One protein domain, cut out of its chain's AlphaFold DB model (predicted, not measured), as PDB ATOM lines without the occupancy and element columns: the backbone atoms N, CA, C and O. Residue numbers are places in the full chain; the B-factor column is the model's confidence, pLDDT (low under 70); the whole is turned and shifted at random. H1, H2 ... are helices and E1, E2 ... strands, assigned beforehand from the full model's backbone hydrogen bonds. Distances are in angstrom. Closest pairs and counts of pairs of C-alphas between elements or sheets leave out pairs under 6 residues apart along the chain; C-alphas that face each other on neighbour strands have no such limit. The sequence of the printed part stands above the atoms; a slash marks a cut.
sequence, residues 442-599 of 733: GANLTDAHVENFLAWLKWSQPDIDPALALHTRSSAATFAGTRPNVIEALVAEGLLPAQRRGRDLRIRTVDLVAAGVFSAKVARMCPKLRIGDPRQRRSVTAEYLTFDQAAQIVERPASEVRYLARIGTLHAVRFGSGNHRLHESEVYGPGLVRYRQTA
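What this domain is: This is residues 442 to 599 of the 733 residues of an uncharacterized protein of Mycobacterium syngnathidarum (UniProt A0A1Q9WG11). Two pairs of helices, each pair set about at right angles, stand at the two ends of the longest axis: H3 and H4 at one end, with H3 packed on E2 of the short strand hairpin E1 and E2, and H8 and H9 at the other; the second short hairpin, E3 and E4, lies nearer the middle, with the residues of H8 closest to it next to E4. Along the middle of this axis lie the longest helix, H1, and, apart from it, the crossed pair H5 and H7; H10 packs on H1 at a slant and lies toward the same end of the axis as H8 and H9, apart from both. The printed part has 158 residues, with ten named helices and four named strands in the order H1 H2 H3 H4 E1 E2 H5 H6 H7 H8 H9 E3 E4 H10; it is mostly helix, and both two-strand sheets are antiparallel. The whole is compact, with a radius of gyration of the C-alphas of 15.0 A and spans of 42 by 29 by 27 A.

How they stand to each other: Start at H1, residues 447 to 460; with its residues 454 to 458 alone it only just touches H2, residues 466 to 469, with 3 pairs of C-alphas within 8 A, the closest those of Leu 454 and Pro 466 at 6.3 A. Next, H3, residues 473 to 480, touches H4, residues 484 to 492, about perpendicular at 81 degrees; the closest C-alphas are those of Ala 477 and Pro 484, 5.1 A apart. The hairpin of E1, residues 499 to 501, and E2, residues 504 to 508, is antiparallel, with N 499 and O 506 within hydrogen-bond range at 2.8 A. The closest C-alphas of H3 and E2 are those of Arg 473 and Leu 505, 5.3 A apart. H5, residues 509 to 518, touches H6, residues 520 to 525, only at the corner, closest at the C-alphas of Gly 516 and Ala 523, 4.4 A. H5 also touches H7, residues 534 to 542, at a steep tilt of 67 degrees, opposite ways, closest at the C-alphas of Ala 514 and Val 540, 6.1 A. H8, residues 547 to 553, touches H9, residues 558 to 566, about perpendicular at 76 degrees, closest at the C-alphas of Ala 551 and Ala 558, 5.0 A. In the antiparallel hairpin of E3, residues 572 to 574, and E4, residues 580 to 583, N 573 and O 581 are 2.8 A apart, within hydrogen-bond range; the closest C-alphas of H8 and E4 are those of Phe 547 and Arg 581, 6.6 A. H10, residues 589 to 598, touches H1 at a steep tilt of 45 degrees, opposite ways, closest at the C-alphas of Asn 452 and Gly 591, 5.9 A. Every O i to N i+4 pair is within hydrogen-bond range in H1, H3, H4, H6, H7, H9 and H10, against 5 of 6 in H5 and 2 of 3 in H8; H2 is too short for such a pair.

Where its parts are: Find C-alpha 447 at (-40.192, 4.237, -23.076); from there H1 runs 19.9 A. E2, 13.4 A long, ends at C-alpha 508, (-33.417, 7.230, -32.107), and H5 follows with no residue between, 14.4 A long. H10, 14.7 A long, ends at C-alpha 598, (-37.865, -10.708, -17.074).

The domain as a whole: The two C-alphas farthest apart are those of Arg 483 and Glu 555, 42.8 A. The printed part has no cut, and no link is long. The mean pLDDT of the printed part is 86.1; residues 442, 557 and 577 to 579 are under 70.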
ATOM      1  N   GLY A 442     -49.035   5.888 -35.500       65.88
ATOM      2  CA  GLY A 442     -47.765   5.519 -36.131       65.88
ATOM      3  C   GLY A 442     -46.485   5.703 -35.288       65.88
ATOM      4  O   GLY A 442     -45.459   5.124 -35.638       65.88
ATOM      5  N   ALA A 443     -46.548   6.386 -34.137       78.31
ATOM      6  CA  ALA A 443     -45.456   6.457 -33.159       78.31
ATOM      7  C   ALA A 443     -45.423   5.177 -32.301       78.31
ATOM      8  O   ALA A 443     -46.161   5.034 -31.330       78.31
ATOM      9  N   ASN A 444     -44.605   4.210 -32.711       83.25
ATOM     10  CA  ASN A 444     -44.598   2.834 -32.211       83.25
ATOM     11  C   ASN A 444     -43.520   2.520 -31.155       83.25
ATOM     12  O   ASN A 444     -43.502   1.396 -30.651       83.25
ATOM     13  N   LEU A 445     -42.628   3.462 -30.828       89.62
ATOM     14  CA  LEU A 445     -41.617   3.257 -29.790       89.62
ATOM     15  C   LEU A 445     -42.206   3.545 -28.402       89.62
ATOM     16  O   LEU A 445     -42.905   4.535 -28.192       89.62
ATOM     17  N   THR A 446     -41.875   2.679 -27.450       89.38
ATOM     18  CA  THR A 446     -42.222   2.802 -26.024       89.38
ATOM     19  C   THR A 446     -41.053   3.391 -25.230       89.38
ATOM     20  O   THR A 446     -39.931   3.429 -25.737       89.38
ATOM     21  N   ASP A 447     -41.277   3.792 -23.972       89.12
ATOM     22  CA  ASP A 447     -40.192   4.237 -23.076       89.12
ATOM     23  C   ASP A 447     -39.074   3.189 -22.974       89.12
ATOM     24  O   ASP A 447     -37.898   3.519 -23.113       89.12
ATOM     25  N   ALA A 448     -39.441   1.908 -22.883       87.81
ATOM     26  CA  ALA A 448     -38.489   0.804 -22.825       87.81
ATOM     27  C   ALA A 448     -37.556   0.730 -24.051       87.81
ATOM     28  O   ALA A 448     -36.372   0.448 -23.891       87.81
ATOM     29  N   HIS A 449     -38.038   1.054 -25.262       91.50
ATOM     30  CA  HIS A 449     -37.175   1.100 -26.453       91.50
ATOM     31  C   HIS A 449     -36.088   2.176 -26.331       91.50
ATOM     32  O   HIS A 449     -34.976   2.003 -26.837       91.50
ATOM     33  N   VAL A 450     -36.426   3.312 -25.716       91.94
ATOM     34  CA  VAL A 450     -35.499   4.427 -25.513       91.94
ATOM     35  C   VAL A 450     -34.521   4.079 -24.396       91.94
ATOM     36  O   VAL A 450     -33.317   4.216 -24.580       91.94
ATOM     37  N   GLU A 451     -35.005   3.554 -23.273       91.75
ATOM     38  CA  GLU A 451     -34.168   3.164 -22.133       91.75
ATOM     39  C   GLU A 451     -33.185   2.036 -22.465       91.75
ATOM     40  O   GLU A 451     -32.015   2.110 -22.082       91.75
ATOM     41  N   ASN A 452     -33.633   0.999 -23.183       90.81
ATOM     42  CA  ASN A 452     -32.769  -0.100 -23.616       90.81
ATOM     43  C   ASN A 452     -31.706   0.401 -24.595       90.81
ATOM     44  O   ASN A 452     -30.539   0.037 -24.471       90.81
ATOM     45  N   PHE A 453     -32.087   1.281 -25.524       93.50
ATOM     46  CA  PHE A 453     -31.152   1.882 -26.469       93.50
ATOM     47  C   PHE A 453     -30.094   2.748 -25.784       93.50
ATOM     48  O   PHE A 453     -28.913   2.562 -26.052       93.50
ATOM     49  N   LEU A 454     -30.483   3.648 -24.878       93.06
ATOM     50  CA  LEU A 454     -29.523   4.505 -24.175       93.06
ATOM     51  C   LEU A 454     -28.573   3.692 -23.283       93.06
ATOM     52  O   LEU A 454     -27.385   3.995 -23.209       93.06
ATOM     53  N   ALA A 455     -29.075   2.637 -22.631       91.00
ATOM     54  CA  ALA A 455     -28.237   1.737 -21.843       91.00
ATOM     55  C   ALA A 455     -27.268   0.932 -22.718       91.00
ATOM     56  O   ALA A 455     -26.110   0.760 -22.344       91.00
ATOM     57  N   TRP A 456     -27.732   0.452 -23.873       93.00
ATOM     58  CA  TRP A 456     -26.884  -0.217 -24.853       93.00
ATOM     59  C   TRP A 456     -25.822   0.729 -25.416       93.00
ATOM     60  O   TRP A 456     -24.664   0.342 -25.435       93.00
ATOM     61  N   LEU A 457     -26.179   1.967 -25.772       90.62
ATOM     62  CA  LEU A 457     -25.246   2.967 -26.302       90.62
ATOM     63  C   LEU A 457     -24.140   3.285 -25.294       90.62
ATOM     64  O   LEU A 457     -22.968   3.239 -25.634       90.62
ATOM     65  N   LYS A 458     -24.504   3.513 -24.026       89.88
ATOM     66  CA  LYS A 458     -23.528   3.737 -22.949       89.88
ATOM     67  C   LYS A 458     -22.588   2.539 -22.743       89.88
ATOM     68  O   LYS A 458     -21.471   2.716 -22.273       89.88
ATOM     69  N   TRP A 459     -23.053   1.328 -23.047       90.31
ATOM     70  CA  TRP A 459     -22.265   0.102 -22.929       90.31
ATOM     71  C   TRP A 459     -21.380  -0.159 -24.156       90.31
ATOM     72  O   TRP A 459     -20.236  -0.567 -23.988       90.31
ATOM     73  N   SER A 460     -21.889   0.059 -25.373       86.50
ATOM     74  CA  SER A 460     -21.177  -0.236 -26.621       86.50
ATOM     75  C   SER A 460     -20.254   0.897 -27.069       86.50
ATOM     76  O   SER A 460     -19.197   0.628 -27.632       86.50
ATOM     77  N   GLN A 461     -20.648   2.151 -26.835       85.31
ATOM     78  CA  GLN A 461     -19.954   3.365 -27.271       85.31
ATOM     79  C   GLN A 461     -20.048   4.445 -26.175       85.31
ATOM     80  O   GLN A 461     -20.815   5.402 -26.306       85.31
ATOM     81  N   PRO A 462     -19.284   4.301 -25.074       85.44
ATOM     82  CA  PRO A 462     -19.382   5.184 -23.909       85.44
ATOM     83  C   PRO A 462     -19.010   6.645 -24.203       85.44
ATOM     84  O   PRO A 462     -19.440   7.532 -23.469       85.44
ATOM     85  N   ASP A 463     -18.254   6.894 -25.274       86.69
ATOM     86  CA  ASP A 463     -17.776   8.227 -25.662       86.69
ATOM     87  C   ASP A 463     -18.854   9.092 -26.344       86.69
ATOM     88  O   ASP A 463     -18.664  10.294 -26.528       86.69
ATOM     89  N   ILE A 464     -19.991   8.505 -26.735       83.25
ATOM     90  CA  ILE A 464     -21.080   9.231 -27.399       83.25
ATOM     91  C   ILE A 464     -22.054   9.788 -26.363       83.25
ATOM     92  O   ILE A 464     -22.638   9.040 -25.579       83.25
ATOM     93  N   ASP A 465     -22.309  11.097 -26.425       83.06
ATOM     94  CA  ASP A 465     -23.340  11.742 -25.611       83.06
ATOM     95  C   ASP A 465     -24.745  11.182 -25.950       83.06
ATOM     96  O   ASP A 465     -25.226  11.345 -27.082       83.06
ATOM     97  N   PRO A 466     -25.457  10.576 -24.976       79.56
ATOM     98  CA  PRO A 466     -26.834  10.107 -25.129       79.56
ATOM     99  C   PRO A 466     -27.812  11.154 -25.679       79.56
ATOM    100  O   PRO A 466     -28.786  10.792 -26.346       79.56
ATOM    101  N   ALA A 467     -27.581  12.444 -25.411       80.44
ATOM    102  CA  ALA A 467     -28.435  13.524 -25.893       80.44
ATOM    103  C   ALA A 467     -28.373  13.688 -27.420       80.44
ATOM    104  O   ALA A 467     -29.371  14.067 -28.035       80.44
ATOM    105  N   LEU A 468     -27.238  13.351 -28.044       83.44
ATOM    106  CA  LEU A 468     -27.056  13.404 -29.497       83.44
ATOM    107  C   LEU A 468     -27.691  12.208 -30.219       83.44
ATOM    108  O   LEU A 468     -27.953  12.282 -31.418       83.44
ATOM    109  N   ALA A 469     -27.984  11.129 -29.489       88.00
ATOM    110  CA  ALA A 469     -28.553   9.900 -30.035       88.00
ATOM    111  C   ALA A 469     -30.093   9.919 -30.152       88.00
ATOM    112  O   ALA A 469     -30.702   8.967 -30.661       88.00
ATOM    113  N   LEU A 470     -30.741  10.983 -29.663       93.00
ATOM    114  CA  LEU A 470     -32.186  11.180 -29.714       93.00
ATOM    115  C   LEU A 470     -32.531  12.483 -30.431       93.00
ATOM    116  O   LEU A 470     -32.194  13.580 -29.995       93.00
ATOM    117  N   HIS A 471     -33.300  12.367 -31.504       93.94
ATOM    118  CA  HIS A 471     -33.777  13.502 -32.272       93.94
ATOM    119  C   HIS A 471     -35.204  13.892 -31.888       93.94
ATOM    120  O   HIS A 471     -36.080  13.040 -31.714       93.94
ATOM    121  N   THR A 472     -35.439  15.202 -31.825       93.56
ATOM    122  CA  THR A 472     -36.776  15.795 -31.858       93.56
ATOM    123  C   THR A 472     -37.298  15.815 -33.285       93.56
ATOM    124  O   THR A 472     -36.548  15.577 -34.236       93.56
ATOM    125  N   ARG A 473     -38.572  16.164 -33.490       92.69
ATOM    126  CA  ARG A 473     -39.103  16.318 -34.852       92.69
ATOM    127  C   ARG A 473     -38.280  17.308 -35.684       92.69
ATOM    128  O   ARG A 473     -38.025  17.062 -36.862       92.69
ATOM    129  N   SER A 474     -37.878  18.423 -35.077       93.06
ATOM    130  CA  SER A 474     -37.109  19.470 -35.753       93.06
ATOM    131  C   SER A 474     -35.676  19.027 -36.033       93.06
ATOM    132  O   SER A 474     -35.213  19.181 -37.161       93.06
ATOM    133  N   SER A 475     -34.983  18.425 -35.058       94.31
ATOM    134  CA  SER A 475     -33.600  17.987 -35.280       94.31
ATOM    135  C   SER A 475     -33.515  16.788 -36.231       94.31
ATOM    136  O   SER A 475     -32.605  16.741 -37.056       94.31
ATOM    137  N   ALA A 476     -34.503  15.884 -36.212       94.38
ATOM    138  CA  ALA A 476     -34.613  14.794 -37.181       94.38
ATOM    139  C   ALA A 476     -34.800  15.323 -38.607       94.38
ATOM    140  O   ALA A 476     -34.196  14.800 -39.539       94.38
ATOM    141  N   ALA A 477     -35.604  16.374 -38.789       95.19
ATOM    142  CA  ALA A 477     -35.811  16.995 -40.094       95.19
ATOM    143  C   ALA A 477     -34.520  17.631 -40.633       95.19
ATOM    144  O   ALA A 477     -34.169  17.409 -41.792       95.19
ATOM    145  N   THR A 478     -33.773  18.342 -39.782       95.31
ATOM    146  CA  THR A 478     -32.462  18.912 -40.137       95.31
ATOM    147  C   THR A 478     -31.463  17.823 -40.530       95.31
ATOM    148  O   THR A 478     -30.814  17.927 -41.575       95.31
ATOM    149  N   PHE A 479     -31.386  16.754 -39.732       94.44
ATOM    150  CA  PHE A 479     -30.517  15.608 -39.989       94.44
ATOM    151  C   PHE A 479     -30.886  14.898 -41.303       94.44
ATOM    152  O   PHE A 479     -30.025  14.627 -42.135       94.44
ATOM    153  N   ALA A 480     -32.180  14.685 -41.546       93.06
ATOM    154  CA  ALA A 480     -32.708  14.005 -42.728       93.06
ATOM    155  C   ALA A 480     -32.750  14.876 -44.004       93.06
ATOM    156  O   ALA A 480     -32.973  14.354 -45.102       93.06
ATOM    157  N   GLY A 481     -32.530  16.190 -43.878       94.06
ATOM    158  CA  GLY A 481     -32.591  17.154 -44.979       94.06
ATOM    159  C   GLY A 481     -34.014  17.416 -45.475       94.06
ATOM    160  O   GLY A 481     -34.238  17.468 -46.682       94.06
ATOM    161  N   THR A 482     -34.986  17.523 -44.565       95.50
ATOM    162  CA  THR A 482     -36.417  17.669 -44.893       95.50
ATOM    163  C   THR A 482     -37.108  18.712 -44.013       95.50
ATOM    164  O   THR A 482     -36.489  19.353 -43.166       95.50
ATOM    165  N   ARG A 483     -38.418  18.906 -44.220       94.75
ATOM    166  CA  ARG A 483     -39.258  19.734 -43.346       94.75
ATOM    167  C   ARG A 483     -39.811  18.903 -42.173       94.75
ATOM    168  O   ARG A 483     -40.219  17.763 -42.394       94.75
ATOM    169  N   PRO A 484     -39.981  19.482 -40.968       93.62
ATOM    170  CA  PRO A 484     -40.574  18.801 -39.804       93.62
ATOM    171  C   PRO A 484     -41.908  18.089 -40.080       93.62
ATOM    172  O   PRO A 484     -42.151  17.000 -39.564       93.62
ATOM    173  N   ASN A 485     -42.753  18.656 -40.948       91.62
ATOM    174  CA  ASN A 485     -44.038  18.058 -41.330       91.62
ATOM    175  C   ASN A 485     -43.889  16.741 -42.115       91.62
ATOM    176  O   ASN A 485     -44.774  15.895 -42.055       91.62
ATOM    177  N   VAL A 486     -42.782  16.553 -42.843       92.75
ATOM    178  CA  VAL A 486     -42.500  15.307 -43.574       92.75
ATOM    179  C   VAL A 486     -42.136  14.195 -42.591       92.75
ATOM    180  O   VAL A 486     -42.626  13.078 -42.739       92.75
ATOM    181  N   ILE A 487     -41.346  14.509 -41.557       94.19
ATOM    182  CA  ILE A 487     -41.046  13.579 -40.458       94.19
ATOM    183  C   ILE A 487     -42.338  13.171 -39.746       94.19
ATOM    184  O   ILE A 487     -42.593  11.984 -39.573       94.19
ATOM    185  N   GLU A 488     -43.192  14.139 -39.412       91.31
ATOM    186  CA  GLU A 488     -44.497  13.888 -38.789       91.31
ATOM    187  C   GLU A 488     -45.378  12.960 -39.642       91.31
ATOM    188  O   GLU A 488     -45.954  12.008 -39.121       91.31
ATOM    189  N   ALA A 489     -45.455  13.198 -40.956       89.75
ATOM    190  CA  ALA A 489     -46.238  12.372 -41.875       89.75
ATOM    191  C   ALA A 489     -45.696  10.937 -41.974       89.75
ATOM    192  O   ALA A 489     -46.459   9.975 -41.926       89.75
ATOM    193  N   LEU A 490     -44.374  10.781 -42.062       91.81
ATOM    194  CA  LEU A 490     -43.708   9.477 -42.102       91.81
ATOM    195  C   LEU A 490     -43.881   8.680 -40.805       91.81
ATOM    196  O   LEU A 490     -44.043   7.457 -40.858       91.81
ATOM    197  N   VAL A 491     -43.863   9.358 -39.656       91.69
ATOM    198  CA  VAL A 491     -44.187   8.747 -38.363       91.69
ATOM    199  C   VAL A 491     -45.659   8.359 -38.326       91.69
ATOM    200  O   VAL A 491     -45.953   7.225 -37.979       91.69
ATOM    201  N   ALA A 492     -46.578   9.224 -38.762       86.88
ATOM    202  CA  ALA A 492     -48.013   8.922 -38.794       86.88
ATOM    203  C   ALA A 492     -48.361   7.704 -39.671       86.88
ATOM    204  O   ALA A 492     -49.281   6.949 -39.354       86.88
ATOM    205  N   GLU A 493     -47.606   7.491 -40.750       85.50
ATOM    206  CA  GLU A 493     -47.701   6.313 -41.618       85.50
ATOM    207  C   GLU A 493     -47.011   5.056 -41.044       85.50
ATOM    208  O   GLU A 493     -47.146   3.970 -41.610       85.50
ATOM    209  N   GLY A 494     -46.275   5.174 -39.935       86.88
ATOM    210  CA  GLY A 494     -45.542   4.075 -39.295       86.88
ATOM    211  C   GLY A 494     -44.272   3.647 -40.038       86.88
ATOM    212  O   GLY A 494     -43.815   2.516 -39.867       86.88
ATOM    213  N   LEU A 495     -43.726   4.514 -40.896       89.56
ATOM    214  CA  LEU A 495     -42.498   4.263 -41.661       89.56
ATOM    215  C   LEU A 495     -41.237   4.725 -40.923       89.56
ATOM    216  O   LEU A 495     -40.170   4.159 -41.152       89.56
ATOM    217  N   LEU A 496     -41.367   5.740 -40.064       91.62
ATOM    218  CA  LEU A 496     -40.327   6.182 -39.137       91.62
ATOM    219  C   LEU A 496     -40.694   5.749 -37.712       91.62
ATOM    220  O   LEU A 496     -41.716   6.215 -37.201       91.62
ATOM    221  N   PRO A 497     -39.885   4.897 -37.058       91.69
ATOM    222  CA  PRO A 497     -40.096   4.574 -35.657       91.69
ATOM    223  C   PRO A 497     -39.879   5.806 -34.779       91.69
ATOM    224  O   PRO A 497     -38.854   6.477 -34.882       91.69
ATOM    225  N   ALA A 498     -40.841   6.113 -33.916       93.12
ATOM    226  CA  ALA A 498     -40.762   7.257 -33.016       93.12
ATOM    227  C   ALA A 498     -41.559   7.015 -31.737       93.12
ATOM    228  O   ALA A 498     -42.562   6.301 -31.748       93.12
ATOM    229  N   GLN A 499     -41.146   7.664 -30.652       92.12
ATOM    230  CA  GLN A 499     -41.919   7.789 -29.425       92.12
ATOM    231  C   GLN A 499     -42.596   9.163 -29.401       92.12
ATOM    232  O   GLN A 499     -41.960  10.188 -29.657       92.12
ATOM    233  N   ARG A 500     -43.886   9.212 -29.062       88.00
ATOM    234  CA  ARG A 500     -44.613  10.474 -28.887       88.00
ATOM    235  C   ARG A 500     -44.423  10.997 -27.463       88.00
ATOM    236  O   ARG A 500     -44.785  10.308 -26.514       88.00
ATOM    237  N   ARG A 501     -43.921  12.227 -27.297       83.50
ATOM    238  CA  ARG A 501     -43.826  12.896 -25.985       83.50
ATOM    239  C   ARG A 501     -44.526  14.254 -26.044       83.50
ATOM    240  O   ARG A 501     -43.928  15.285 -26.343       83.50
ATOM    241  N   GLY A 502     -45.834  14.250 -25.786       83.00
ATOM    242  CA  GLY A 502     -46.671  15.446 -25.900       83.00
ATOM    243  C   GLY A 502     -46.826  15.908 -27.353       83.00
ATOM    244  O   GLY A 502     -47.405  15.196 -28.173       83.00
ATOM    245  N   ARG A 503     -46.340  17.118 -27.667       79.44
ATOM    246  CA  ARG A 503     -46.387  17.700 -29.025       79.44
ATOM    247  C   ARG A 503     -45.165  17.370 -29.887       79.44
ATOM    248  O   ARG A 503     -45.187  17.691 -31.073       79.44
ATOM    249  N   ASP A 504     -44.130  16.775 -29.301       87.25
ATOM    250  CA  ASP A 504     -42.877  16.460 -29.985       87.25
ATOM    251  C   ASP A 504     -42.665  14.943 -30.094       87.25
ATOM    252  O   ASP A 504     -43.372  14.128 -29.485       87.25
ATOM    253  N   LEU A 505     -41.692  14.576 -30.915       90.69
ATOM    254  CA  LEU A 505     -41.272  13.211 -31.180       90.69
ATOM    255  C   LEU A 505     -39.908  12.962 -30.548       90.69
ATOM    256  O   LEU A 505     -39.086  13.865 -30.454       90.69
ATOM    257  N   ARG A 506     -39.658  11.722 -30.145       92.69
ATOM    258  CA  ARG A 506     -38.326  11.213 -29.825       92.69
ATOM    259  C   ARG A 506     -38.004  10.092 -30.794       92.69
ATOM    260  O   ARG A 506     -38.702   9.081 -30.826       92.69
ATOM    261  N   ILE A 507     -36.976  10.296 -31.602       94.38
ATOM    262  CA  ILE A 507     -36.552   9.370 -32.652       94.38
ATOM    263  C   ILE A 507     -35.104   8.989 -32.365       94.38
ATOM    264  O   ILE A 507     -34.260   9.868 -32.232       94.38
ATOM    265  N   ARG A 508     -34.803   7.693 -32.266       93.94
ATOM    266  CA  ARG A 508     -33.417   7.230 -32.107       93.94
ATOM    267  C   ARG A 508     -32.655   7.471 -33.411       93.94
ATOM    268  O   ARG A 508     -33.195   7.193 -34.481       93.94
ATOM    269  N   THR A 509     -31.418   7.959 -33.345       91.44
ATOM    270  CA  THR A 509     -30.601   8.236 -34.546       91.44
ATOM    271  C   THR A 509     -30.455   6.999 -35.432       91.44
ATOM    272  O   THR A 509     -30.639   7.090 -36.646       91.44
ATOM    273  N   VAL A 510     -30.245   5.828 -34.824       91.12
ATOM    274  CA  VAL A 510     -30.174   4.536 -35.529       91.12
ATOM    275  C   VAL A 510     -31.464   4.216 -36.292       91.12
ATOM    276  O   VAL A 510     -31.403   3.852 -37.464       91.12
ATOM    277  N   ASP A 511     -32.640   4.459 -35.698       93.19
ATOM    278  CA  ASP A 511     -33.935   4.201 -36.346       93.19
ATOM    279  C   ASP A 511     -34.197   5.169 -37.496       93.19
ATOM    280  O   ASP A 511     -34.767   4.783 -38.520       93.19
ATOM    281  N   LEU A 512     -33.772   6.425 -37.339       92.94
ATOM    282  CA  LEU A 512     -33.881   7.437 -38.379       92.94
ATOM    283  C   LEU A 512     -33.069   7.019 -39.612       92.94
ATOM    284  O   LEU A 512     -33.607   6.991 -40.719       92.94
ATOM    285  N   VAL A 513     -31.809   6.618 -39.424       91.56
ATOM    286  CA  VAL A 513     -30.932   6.138 -40.505       91.56
ATOM    287  C   VAL A 513     -31.458   4.829 -41.108       91.56
ATOM    288  O   VAL A 513     -31.588   4.710 -42.330       91.56
ATOM    289  N   ALA A 514     -31.852   3.866 -40.272       91.00
ATOM    290  CA  ALA A 514     -32.366   2.570 -40.704       91.00
ATOM    291  C   ALA A 514     -33.658   2.676 -41.521       91.00
ATOM    292  O   ALA A 514     -33.847   1.931 -42.486       91.00
ATOM    293  N   ALA A 515     -34.528   3.638 -41.216       91.69
ATOM    294  CA  ALA A 515     -35.729   3.873 -42.007       91.69
ATOM    295  C   ALA A 515     -35.408   4.274 -43.456       91.69
ATOM    296  O   ALA A 515     -36.122   3.856 -44.370       91.69
ATOM    297  N   GLY A 516     -34.311   5.006 -43.691       89.69
ATOM    298  CA  GLY A 516     -33.803   5.300 -45.036       89.69
ATOM    299  C   GLY A 516     -33.335   4.053 -45.796       89.69
ATOM    300  O   GLY A 516     -33.432   3.997 -47.021       89.69
ATOM    301  N   VAL A 517     -32.900   3.011 -45.085       88.88
ATOM    302  CA  VAL A 517     -32.463   1.734 -45.673       88.88
ATOM    303  C   VAL A 517     -33.636   0.784 -45.932       88.88
ATOM    304  O   VAL A 517     -33.679   0.135 -46.985       88.88
ATOM    305  N   PHE A 518     -34.581   0.703 -44.990       88.12
ATOM    306  CA  PHE A 518     -35.702  -0.241 -45.015       88.12
ATOM    307  C   PHE A 518     -36.954   0.281 -45.730       88.12
ATOM    308  O   PHE A 518     -37.808  -0.523 -46.108       88.12
ATOM    309  N   SER A 519     -37.078   1.594 -45.948       88.94
ATOM    310  CA  SER A 519     -38.219   2.197 -46.638       88.94
ATOM    311  C   SER A 519     -37.780   3.056 -47.818       88.94
ATOM    312  O   SER A 519     -37.249   4.155 -47.669       88.94
ATOM    313  N   ALA A 520     -38.122   2.604 -49.028       87.44
ATOM    314  CA  ALA A 520     -37.897   3.370 -50.254       87.44
ATOM    315  C   ALA A 520     -38.646   4.718 -50.260       87.44
ATOM    316  O   ALA A 520     -38.230   5.666 -50.923       87.44
ATOM    317  N   LYS A 521     -39.766   4.833 -49.532       91.50
ATOM    318  CA  LYS A 521     -40.485   6.108 -49.395       91.50
ATOM    319  C   LYS A 521     -39.717   7.080 -48.497       91.50
ATOM    320  O   LYS A 521     -39.580   8.237 -48.880       91.50
ATOM    321  N   VAL A 522     -39.167   6.608 -47.377       91.56
ATOM    322  CA  VAL A 522     -38.310   7.431 -46.506       91.56
ATOM    323  C   VAL A 522     -37.056   7.858 -47.265       91.56
ATOM    324  O   VAL A 522     -36.778   9.046 -47.314       91.56
ATOM    325  N   ALA A 523     -36.377   6.944 -47.967       90.38
ATOM    326  CA  ALA A 523     -35.194   7.269 -48.775       90.38
ATOM    327  C   ALA A 523     -35.442   8.359 -49.836       90.38
ATOM    328  O   ALA A 523     -34.547   9.138 -50.151       90.38
ATOM    329  N   ARG A 524     -36.657   8.410 -50.405       91.19
ATOM    330  CA  ARG A 524     -37.050   9.435 -51.386       91.19
ATOM    331  C   ARG A 524     -37.384  10.777 -50.742       91.19
ATOM    332  O   ARG A 524     -37.026  11.807 -51.297       91.19
ATOM    333  N   MET A 525     -38.093  10.776 -49.614       92.75
ATOM    334  CA  MET A 525     -38.541  12.013 -48.956       92.75
ATOM    335  C   MET A 525     -37.496  12.608 -48.001       92.75
ATOM    336  O   MET A 525     -37.586  13.786 -47.665       92.75
ATOM    337  N   CYS A 526     -36.514  11.807 -47.588       94.81
ATOM    338  CA  CYS A 526     -35.417  12.161 -46.696       94.81
ATOM    339  C   CYS A 526     -34.065  11.931 -47.391       94.81
ATOM    340  O   CYS A 526     -33.426  10.902 -47.158       94.81
ATOM    341  N   PRO A 527     -33.614  12.858 -48.256       89.38
ATOM    342  CA  PRO A 527     -32.472  12.625 -49.138       89.38
ATOM    343  C   PRO A 527     -31.161  12.372 -48.384       89.38
ATOM    344  O   PRO A 527     -30.360  11.565 -48.844       89.38
ATOM    345  N   LYS A 528     -30.955  12.982 -47.205       92.62
ATOM    346  CA  LYS A 528     -29.738  12.759 -46.401       92.62
ATOM    347  C   LYS A 528     -29.707  11.404 -45.685       92.62
ATOM    348  O   LYS A 528     -28.662  11.014 -45.186       92.62
ATOM    349  N   LEU A 529     -30.826  10.675 -45.647       91.38
ATOM    350  CA  LEU A 529     -30.890   9.315 -45.093       91.38
ATOM    351  C   LEU A 529     -30.642   8.238 -46.159       91.38
ATOM    352  O   LEU A 529     -30.657   7.044 -45.859       91.38
ATOM    353  N   ARG A 530     -30.457   8.633 -47.425       88.12
ATOM    354  CA  ARG A 530     -30.201   7.699 -48.519       88.12
ATOM    355  C   ARG A 530     -28.738   7.261 -48.490       88.12
ATOM    356  O   ARG A 530     -27.851   8.002 -48.897       88.12
ATOM    357  N   ILE A 531     -28.506   6.017 -48.086       84.31
ATOM    358  CA  ILE A 531     -27.171   5.413 -48.093       84.31
ATOM    359  C   ILE A 531     -26.895   4.807 -49.472       84.31
ATOM    360  O   ILE A 531     -27.535   3.828 -49.869       84.31
ATOM    361  N   GLY A 532     -25.970   5.419 -50.213       76.56
ATOM    362  CA  GLY A 532     -25.513   4.930 -51.518       76.56
ATOM    363  C   GLY A 532     -24.486   3.799 -51.417       76.56
ATOM    364  O   GLY A 532     -24.495   2.904 -52.256       76.56
ATOM    365  N   ASP A 533     -23.648   3.812 -50.375       86.62
ATOM    366  CA  ASP A 533     -22.594   2.817 -50.166       86.62
ATOM    367  C   ASP A 533     -23.166   1.470 -49.662       86.62
ATOM    368  O   ASP A 533     -23.761   1.408 -48.576       86.62
ATOM    369  N   PRO A 534     -22.978   0.360 -50.405       76.38
ATOM    370  CA  PRO A 534     -23.404  -0.969 -49.979       76.38
ATOM    371  C   PRO A 534     -22.800  -1.434 -48.648       76.38
ATOM    372  O   PRO A 534     -23.462  -2.190 -47.934       76.38
ATOM    373  N   ARG A 535     -21.573  -1.015 -48.296       75.62
ATOM    374  CA  ARG A 535     -20.913  -1.426 -47.042       75.62
ATOM    375  C   ARG A 535     -21.591  -0.787 -45.835       75.62
ATOM    376  O   ARG A 535     -22.029  -1.503 -44.936       75.62
ATOM    377  N   GLN A 536     -21.789   0.530 -45.866       74.00
ATOM    378  CA  GLN A 536     -22.563   1.250 -44.847       74.00
ATOM    379  C   GLN A 536     -23.993   0.716 -44.735       74.00
ATOM    380  O   GLN A 536     -24.499   0.495 -43.636       74.00
ATOM    381  N   ARG A 537     -24.636   0.423 -45.872       78.62
ATOM    382  CA  ARG A 537     -25.985  -0.154 -45.881       78.62
ATOM    383  C   ARG A 537     -26.036  -1.517 -45.184       78.62
ATOM    384  O   ARG A 537     -26.987  -1.777 -44.452       78.62
ATOM    385  N   ARG A 538     -25.023  -2.371 -45.392       72.12
ATOM    386  CA  ARG A 538     -24.893  -3.667 -44.702       72.12
ATOM    387  C   ARG A 538     -24.700  -3.491 -43.199       72.12
ATOM    388  O   ARG A 538     -25.371  -4.197 -42.453       72.12
ATOM    389  N   SER A 539     -23.875  -2.531 -42.779       74.12
ATOM    390  CA  SER A 539     -23.666  -2.193 -41.362       74.12
ATOM    391  C   SER A 539     -24.985  -1.848 -40.671       74.12
ATOM    392  O   SER A 539     -25.371  -2.504 -39.711       74.12
ATOM    393  N   VAL A 540     -25.756  -0.922 -41.250       79.31
ATOM    394  CA  VAL A 540     -27.078  -0.544 -40.724       79.31
ATOM    395  C   VAL A 540     -28.041  -1.733 -40.715       79.31
ATOM    396  O   VAL A 540     -28.823  -1.890 -39.788       79.31
ATOM    397  N   THR A 541     -28.016  -2.608 -41.725       79.62
ATOM    398  CA  THR A 541     -28.894  -3.791 -41.711       79.62
ATOM    399  C   THR A 541     -28.486  -4.864 -40.707       79.62
ATOM    400  O   THR A 541     -29.351  -5.657 -40.334       79.62
ATOM    401  N   ALA A 542     -27.214  -4.910 -40.303       78.31
ATOM    402  CA  ALA A 542     -26.701  -5.884 -39.346       78.31
ATOM    403  C   ALA A 542     -27.220  -5.592 -37.930       78.31
ATOM    404  O   ALA A 542     -27.683  -6.514 -37.267       78.31
ATOM    405  N   GLU A 543     -27.300  -4.309 -37.556       83.94
ATOM    406  CA  GLU A 543     -27.829  -3.846 -36.260       83.94
ATOM    407  C   GLU A 543     -29.336  -4.133 -36.061       83.94
ATOM    408  O   GLU A 543     -29.865  -4.060 -34.949       83.94
ATOM    409  N   TYR A 544     -30.056  -4.466 -37.140       89.75
ATOM    410  CA  TYR A 544     -31.484  -4.794 -37.110       89.75
ATOM    411  C   TYR A 544     -31.728  -6.251 -37.486       89.75
ATOM    412  O   TYR A 544     -31.908  -6.615 -38.655       89.75
ATOM    413  N   LEU A 545     -31.839  -7.071 -36.453       84.69
ATOM    414  CA  LEU A 545     -31.956  -8.514 -36.524       84.69
ATOM    415  C   LEU A 545     -33.365  -8.948 -36.928       84.69
ATOM    416  O   LEU A 545     -34.387  -8.439 -36.448       84.69
ATOM    417  N   THR A 546     -33.428  -9.954 -37.797       84.69
ATOM    418  CA  THR A 546     -34.668 -10.700 -38.023       84.69
ATOM    419  C   THR A 546     -35.018 -11.533 -36.787       84.69
ATOM    420  O   THR A 546     -34.158 -11.842 -35.962       84.69
ATOM    421  N   PHE A 547     -36.282 -11.947 -36.653       82.44
ATOM    422  CA  PHE A 547     -36.692 -12.816 -35.542       82.44
ATOM    423  C   PHE A 547     -35.916 -14.141 -35.494       82.44
ATOM    424  O   PHE A 547     -35.725 -14.681 -34.409       82.44
ATOM    425  N   ASP A 548     -35.466 -14.645 -36.643       73.88
ATOM    426  CA  ASP A 548     -34.683 -15.878 -36.738       73.88
ATOM    427  C   ASP A 548     -33.226 -15.671 -36.286       73.88
ATOM    428  O   ASP A 548     -32.662 -16.533 -35.618       73.88
ATOM    429  N   GLN A 549     -32.636 -14.501 -36.558       79.19
ATOM    430  CA  GLN A 549     -31.314 -14.130 -36.035       79.19
ATOM    431  C   GLN A 549     -31.364 -13.861 -34.525       79.19
ATOM    432  O   GLN A 549     -30.562 -14.399 -33.767       79.19
ATOM    433  N   ALA A 550     -32.364 -13.101 -34.064       82.25
ATOM    434  CA  ALA A 550     -32.573 -12.836 -32.641       82.25
ATOM    435  C   ALA A 550     -32.783 -14.132 -31.840       82.25
ATOM    436  O   ALA A 550     -32.247 -14.268 -30.744       82.25
ATOM    437  N   ALA A 551     -33.506 -15.102 -32.408       78.38
ATOM    438  CA  ALA A 551     -33.726 -16.434 -31.842       78.38
ATOM    439  C   ALA A 551     -32.437 -17.188 -31.498       78.38
ATOM    440  O   ALA A 551     -32.375 -17.837 -30.452       78.38
ATOM    441  N   GLN A 552     -31.407 -17.071 -32.336       75.62
ATOM    442  CA  GLN A 552     -30.107 -17.682 -32.060       75.62
ATOM    443  C   GLN A 552     -29.445 -17.044 -30.833       75.62
ATOM    444  O   GLN A 552     -28.955 -17.760 -29.967       75.62
ATOM    445  N   ILE A 553     -29.506 -15.715 -30.719       80.25
ATOM    446  CA  ILE A 553     -28.861 -14.944 -29.644       80.25
ATOM    447  C   ILE A 553     -29.553 -15.164 -28.295       80.25
ATOM    448  O   ILE A 553     -28.897 -15.361 -27.275       80.25
ATOM    449  N   VAL A 554     -30.890 -15.164 -28.276       81.19
ATOM    450  CA  VAL A 554     -31.660 -15.392 -27.041       81.19
ATOM    451  C   VAL A 554     -31.841 -16.873 -26.699       81.19
ATOM    452  O   VAL A 554     -32.514 -17.185 -25.715       81.19
ATOM    453  N   GLU A 555     -31.273 -17.769 -27.514       76.00
ATOM    454  CA  GLU A 555     -31.352 -19.228 -27.395       76.00
ATOM    455  C   GLU A 555     -32.795 -19.770 -27.325       76.00
ATOM    456  O   GLU A 555     -33.120 -20.667 -26.541       76.00
ATOM    457  N   ARG A 556     -33.700 -19.227 -28.155       70.75
ATOM    458  CA  ARG A 556     -35.112 -19.656 -28.234       70.75
ATOM    459  C   ARG A 556     -35.590 -19.795 -29.676       70.75
ATOM    460  O   ARG A 556     -35.079 -19.105 -30.544       70.75
ATOM    461  N   PRO A 557     -36.613 -20.619 -29.969       67.38
ATOM    462  CA  PRO A 557     -37.188 -20.687 -31.311       67.38
ATOM    463  C   PRO A 557     -37.754 -19.341 -31.778       67.38
ATOM    464  O   PRO A 557     -38.359 -18.609 -30.995       67.38
ATOM    465  N   ALA A 558     -37.683 -19.053 -33.079       73.81
ATOM    466  CA  ALA A 558     -38.218 -17.814 -33.651       73.81
ATOM    467  C   ALA A 558     -39.720 -17.606 -33.393       73.81
ATOM    468  O   ALA A 558     -40.181 -16.473 -33.252       73.81
ATOM    469  N   SER A 559     -40.500 -18.686 -33.276       70.56
ATOM    470  CA  SER A 559     -41.911 -18.612 -32.874       70.56
ATOM    471  C   SER A 559     -42.092 -18.047 -31.463       70.56
ATOM    472  O   SER A 559     -43.026 -17.283 -31.231       70.56
ATOM    473  N   GLU A 560     -41.188 -18.395 -30.547       74.50
ATOM    474  CA  GLU A 560     -41.182 -17.903 -29.169       74.50
ATOM    475  C   GLU A 560     -40.710 -16.450 -29.122       74.50
ATOM    476  O   GLU A 560     -41.334 -15.626 -28.465       74.50
ATOM    477  N   VAL A 561     -39.685 -16.084 -29.897       77.56
ATOM    478  CA  VAL A 561     -39.249 -14.680 -30.014       77.56
ATOM    479  C   VAL A 561     -40.372 -13.789 -30.552       77.56
ATOM    480  O   VAL A 561     -40.619 -12.712 -30.015       77.56
ATOM    481  N   ARG A 562     -41.126 -14.247 -31.563       81.25
ATOM    482  CA  ARG A 562     -42.315 -13.530 -32.064       81.25
ATOM    483  C   ARG A 562     -43.407 -13.410 -31.002       81.25
ATOM    484  O   ARG A 562     -44.077 -12.382 -30.932       81.25
ATOM    485  N   TYR A 563     -43.600 -14.448 -30.190       80.31
ATOM    486  CA  TYR A 563     -44.532 -14.412 -29.068       80.31
ATOM    487  C   TYR A 563     -44.100 -13.383 -28.013       80.31
ATOM    488  O   TYR A 563     -44.911 -12.539 -27.639       80.31
ATOM    489  N   LEU A 564     -42.826 -13.394 -27.613       81.75
ATOM    490  CA  LEU A 564     -42.224 -12.457 -26.657       81.75
ATOM    491  C   LEU A 564     -42.306 -11.005 -27.143       81.75
ATOM    492  O   LEU A 564     -42.643 -10.115 -26.366       81.75
ATOM    493  N   ALA A 565     -42.091 -10.781 -28.441       85.81
ATOM    494  CA  ALA A 565     -42.284  -9.477 -29.065       85.81
ATOM    495  C   ALA A 565     -43.752  -9.018 -29.032       85.81
ATOM    496  O   ALA A 565     -44.047  -7.842 -28.837       85.81
ATOM    497  N   ARG A 566     -44.697  -9.951 -29.200       82.00
ATOM    498  CA  ARG A 566     -46.137  -9.663 -29.160       82.00
ATOM    499  C   ARG A 566     -46.628  -9.305 -27.758       82.00
ATOM    500  O   ARG A 566     -47.504  -8.456 -27.643       82.00
ATOM    501  N   ILE A 567     -46.111  -9.965 -26.722       81.81
ATOM    502  CA  ILE A 567     -46.491  -9.689 -25.327       81.81
ATOM    503  C   ILE A 567     -45.703  -8.524 -24.707       81.81
ATOM    504  O   ILE A 567     -45.956  -8.171 -23.562       81.81
ATOM    505  N   GLY A 568     -44.766  -7.928 -25.452       80.62
ATOM    506  CA  GLY A 568     -44.001  -6.760 -25.020       80.62
ATOM    507  C   GLY A 568     -42.811  -7.064 -24.109       80.62
ATOM    508  O   GLY A 568     -42.273  -6.138 -23.521       80.62
ATOM    509  N   THR A 569     -42.387  -8.327 -23.988       86.62
ATOM    510  CA  THR A 569     -41.158  -8.700 -23.258       86.62
ATOM    511  C   THR A 569     -39.900  -8.417 -24.079       86.62
ATOM    512  O   THR A 569     -38.856  -8.107 -23.522       86.62
ATOM    513  N   LEU A 570     -39.994  -8.531 -25.406       87.75
ATOM    514  CA  LEU A 570     -38.988  -8.030 -26.341       87.75
ATOM    515  C   LEU A 570     -39.598  -6.889 -27.155       87.75
ATOM    516  O   LEU A 570     -40.770  -6.948 -27.533       87.75
ATOM    517  N   HIS A 571     -38.815  -5.860 -27.454       89.81
ATOM    518  CA  HIS A 571     -39.330  -4.659 -28.102       89.81
ATOM    519  C   HIS A 571     -38.945  -4.627 -29.589       89.81
ATOM    520  O   HIS A 571     -37.805  -4.369 -29.964       89.81
ATOM    521  N   ALA A 572     -39.904  -4.958 -30.459       89.38
ATOM    522  CA  ALA A 572     -39.688  -4.962 -31.904       89.38
ATOM    523  C   ALA A 572     -39.975  -3.588 -32.528       89.38
ATOM    524  O   ALA A 572     -41.046  -3.008 -32.336       89.38
ATOM    525  N   VAL A 573     -39.058  -3.139 -33.378       89.00
ATOM    526  CA  VAL A 573     -39.147  -1.907 -34.165       89.00
ATOM    527  C   VAL A 573     -39.855  -2.200 -35.489       89.00
ATOM    528  O   VAL A 573     -39.629  -3.247 -36.106       89.00
ATOM    529  N   ARG A 574     -40.718  -1.283 -35.951       87.38
ATOM    530  CA  ARG A 574     -41.429  -1.428 -37.235       87.38
ATOM    531  C   ARG A 574     -41.055  -0.333 -38.222       87.38
ATOM    532  O   ARG A 574     -41.183   0.843 -37.899       87.38
ATOM    533  N   PHE A 575     -40.719  -0.748 -39.440       85.81
ATOM    534  CA  PHE A 575     -40.482   0.116 -40.598       85.81
ATOM    535  C   PHE A 575     -41.586  -0.111 -41.648       85.81
ATOM    536  O   PHE A 575     -41.334  -0.634 -42.734       85.81
ATOM    537  N   GLY A 576     -42.838   0.208 -41.305       80.00
ATOM    538  CA  GLY A 576     -44.024  -0.057 -42.132       80.00
ATOM    539  C   GLY A 576     -44.726  -1.397 -41.856       80.00
ATOM    540  O   GLY A 576     -44.473  -2.064 -40.855       80.00
ATOM    541  N   SER A 577     -45.643  -1.791 -42.750       65.69
ATOM    542  CA  SER A 577     -46.605  -2.893 -42.540       65.69
ATOM    543  C   SER A 577     -46.031  -4.316 -42.626       65.69
ATOM    544  O   SER A 577     -46.731  -5.261 -42.266       65.69
ATOM    545  N   GLY A 578     -44.786  -4.488 -43.085       63.28
ATOM    546  CA  GLY A 578     -44.177  -5.809 -43.306       63.28
ATOM    547  C   GLY A 578     -42.811  -6.038 -42.654       63.28
ATOM    548  O   GLY A 578     -42.374  -7.182 -42.564       63.28
ATOM    549  N   ASN A 579     -42.142  -4.987 -42.168       69.00
ATOM    550  CA  ASN A 579     -40.766  -5.069 -41.675       69.00
ATOM    551  C   ASN A 579     -40.726  -4.877 -40.158       69.00
ATOM    552  O   ASN A 579     -40.592  -3.756 -39.668       69.00
ATOM    553  N   HIS A 580     -40.854  -5.982 -39.420       80.44
ATOM    554  CA  HIS A 580     -40.637  -6.021 -37.974       80.44
ATOM    555  C   HIS A 580     -39.254  -6.601 -37.688       80.44
ATOM    556  O   HIS A 580     -38.944  -7.703 -38.147       80.44
ATOM    557  N   ARG A 581     -38.434  -5.867 -36.940       87.00
ATOM    558  CA  ARG A 581     -37.070  -6.272 -36.580       87.00
ATOM    559  C   ARG A 581     -36.795  -5.964 -35.115       87.00
ATOM    560  O   ARG A 581     -37.483  -5.136 -34.524       87.00
ATOM    561  N   LEU A 582     -35.803  -6.627 -34.532       90.44
ATOM    562  CA  LEU A 582     -35.252  -6.224 -33.240       90.44
ATOM    563  C   LEU A 582     -33.960  -5.463 -33.484       90.44
ATOM    564  O   LEU A 582     -33.140  -5.895 -34.287       90.44
ATOM    565  N   HIS A 583     -33.792  -4.342 -32.797       93.38
ATOM    566  CA  HIS A 583     -32.494  -3.689 -32.739       93.38
ATOM    567  C   HIS A 583     -31.583  -4.457 -31.767       93.38
ATOM    568  O   HIS A 583     -32.074  -5.035 -30.791       93.38
ATOM    569  N   GLU A 584     -30.273  -4.454 -32.000       91.19
ATOM    570  CA  GLU A 584     -29.288  -5.134 -31.146       91.19
ATOM    571  C   GLU A 584     -29.380  -4.746 -29.664       91.19
ATOM    572  O   GLU A 584     -29.181  -5.597 -28.795       91.19
ATOM    573  N   SER A 585     -29.785  -3.506 -29.364       91.44
ATOM    574  CA  SER A 585     -29.998  -3.022 -27.989       91.44
ATOM    575  C   SER A 585     -30.964  -3.864 -27.156       91.44
ATOM    576  O   SER A 585     -30.939  -3.780 -25.933       91.44
ATOM    577  N   GLU A 586     -31.834  -4.648 -27.795       90.56
ATOM    578  CA  GLU A 586     -32.824  -5.490 -27.117       90.56
ATOM    579  C   GLU A 586     -32.293  -6.883 -26.769       90.56
ATOM    580  O   GLU A 586     -32.801  -7.527 -25.853       90.56
ATOM    581  N   VAL A 587     -31.292  -7.376 -27.504       89.44
ATOM    582  CA  VAL A 587     -30.833  -8.775 -27.420       89.44
ATOM    583  C   VAL A 587     -29.344  -8.924 -27.119       89.44
ATOM    584  O   VAL A 587     -28.885 -10.045 -26.923       89.44
ATOM    585  N   TYR A 588     -28.606  -7.818 -27.008       87.38
ATOM    586  CA  TYR A 588     -27.210  -7.784 -26.574       87.38
ATOM    587  C   TYR A 588     -27.013  -6.909 -25.331       87.38
ATOM    588  O   TYR A 588     -27.860  -6.082 -24.978       87.38
ATOM    589  N   GLY A 589     -25.880  -7.114 -24.653       89.31
ATOM    590  CA  GLY A 589     -25.443  -6.291 -23.525       89.31
ATOM    591  C   GLY A 589     -26.516  -6.147 -22.430       89.31
ATOM    592  O   GLY A 589     -27.122  -7.149 -22.030       89.31
ATOM    593  N   PRO A 590     -26.793  -4.917 -21.951       88.50
ATOM    594  CA  PRO A 590     -27.805  -4.665 -20.924       88.50
ATOM    595  C   PRO A 590     -29.214  -5.155 -21.288       88.50
ATOM    596  O   PRO A 590     -29.951  -5.585 -20.400       88.50
ATOM    597  N   GLY A 591     -29.588  -5.127 -22.573       85.50
ATOM    598  CA  GLY A 591     -30.889  -5.614 -23.043       85.50
ATOM    599  C   GLY A 591     -31.055  -7.115 -22.823       85.50
ATOM    600  O   GLY A 591     -32.050  -7.553 -22.247       85.50
ATOM    601  N   LEU A 592     -30.025  -7.903 -23.156       86.75
ATOM    602  CA  LEU A 592     -30.020  -9.352 -22.927       86.75
ATOM    603  C   LEU A 592     -30.129  -9.705 -21.440       86.75
ATOM    604  O   LEU A 592     -30.813 -10.665 -21.081       86.75
ATOM    605  N   VAL A 593     -29.464  -8.935 -20.574       86.06
ATOM    606  CA  VAL A 593     -29.520  -9.127 -19.116       86.06
ATOM    607  C   VAL A 593     -30.936  -8.878 -18.598       86.06
ATOM    608  O   VAL A 593     -31.491  -9.749 -17.926       86.06
ATOM    609  N   ARG A 594     -31.559  -7.750 -18.972       84.81
ATOM    610  CA  ARG A 594     -32.957  -7.448 -18.609       84.81
ATOM    611  C   ARG A 594     -33.910  -8.512 -19.134       84.81
ATOM    612  O   ARG A 594     -34.791  -8.975 -18.411       84.81
ATOM    613  N   TYR A 595     -33.718  -8.940 -20.378       84.31
ATOM    614  CA  TYR A 595     -34.503 -10.011 -20.973       84.31
ATOM    615  C   TYR A 595     -34.381 -11.315 -20.175       84.31
ATOM    616  O   TYR A 595     -35.395 -11.925 -19.858       84.31
ATOM    617  N   ARG A 596     -33.171 -11.740 -19.794       83.38
ATOM    618  CA  ARG A 596     -32.964 -12.976 -19.017       83.38
ATOM    619  C   ARG A 596     -33.592 -12.914 -17.623       83.38
ATOM    620  O   ARG A 596     -34.015 -13.950 -17.121       83.38
ATOM    621  N   GLN A 597     -33.670 -11.726 -17.022       82.19
ATOM    622  CA  GLN A 597     -34.333 -11.501 -15.733       82.19
ATOM    623  C   GLN A 597     -35.865 -11.487 -15.844       82.19
ATOM    624  O   GLN A 597     -36.550 -11.988 -14.959       82.19
ATOM    625  N   THR A 598     -36.411 -10.909 -16.916       80.94
ATOM    626  CA  THR A 598     -37.865 -10.708 -17.074       80.94
ATOM    627  C   THR A 598     -38.564 -11.858 -17.796       80.94
ATOM    628  O   THR A 598     -39.727 -12.164 -17.520       80.94
ATOM    629  N   ALA A 599     -37.883 -12.515 -18.734       70.62
ATOM    630  CA  ALA A 599     -38.452 -13.600 -19.508       70.62
ATOM    631  C   ALA A 599     -38.525 -14.878 -18.671       70.62
ATOM    632  O   ALA A 599     -37.534 -15.335 -18.104       70.62
TER     633      ALA A 599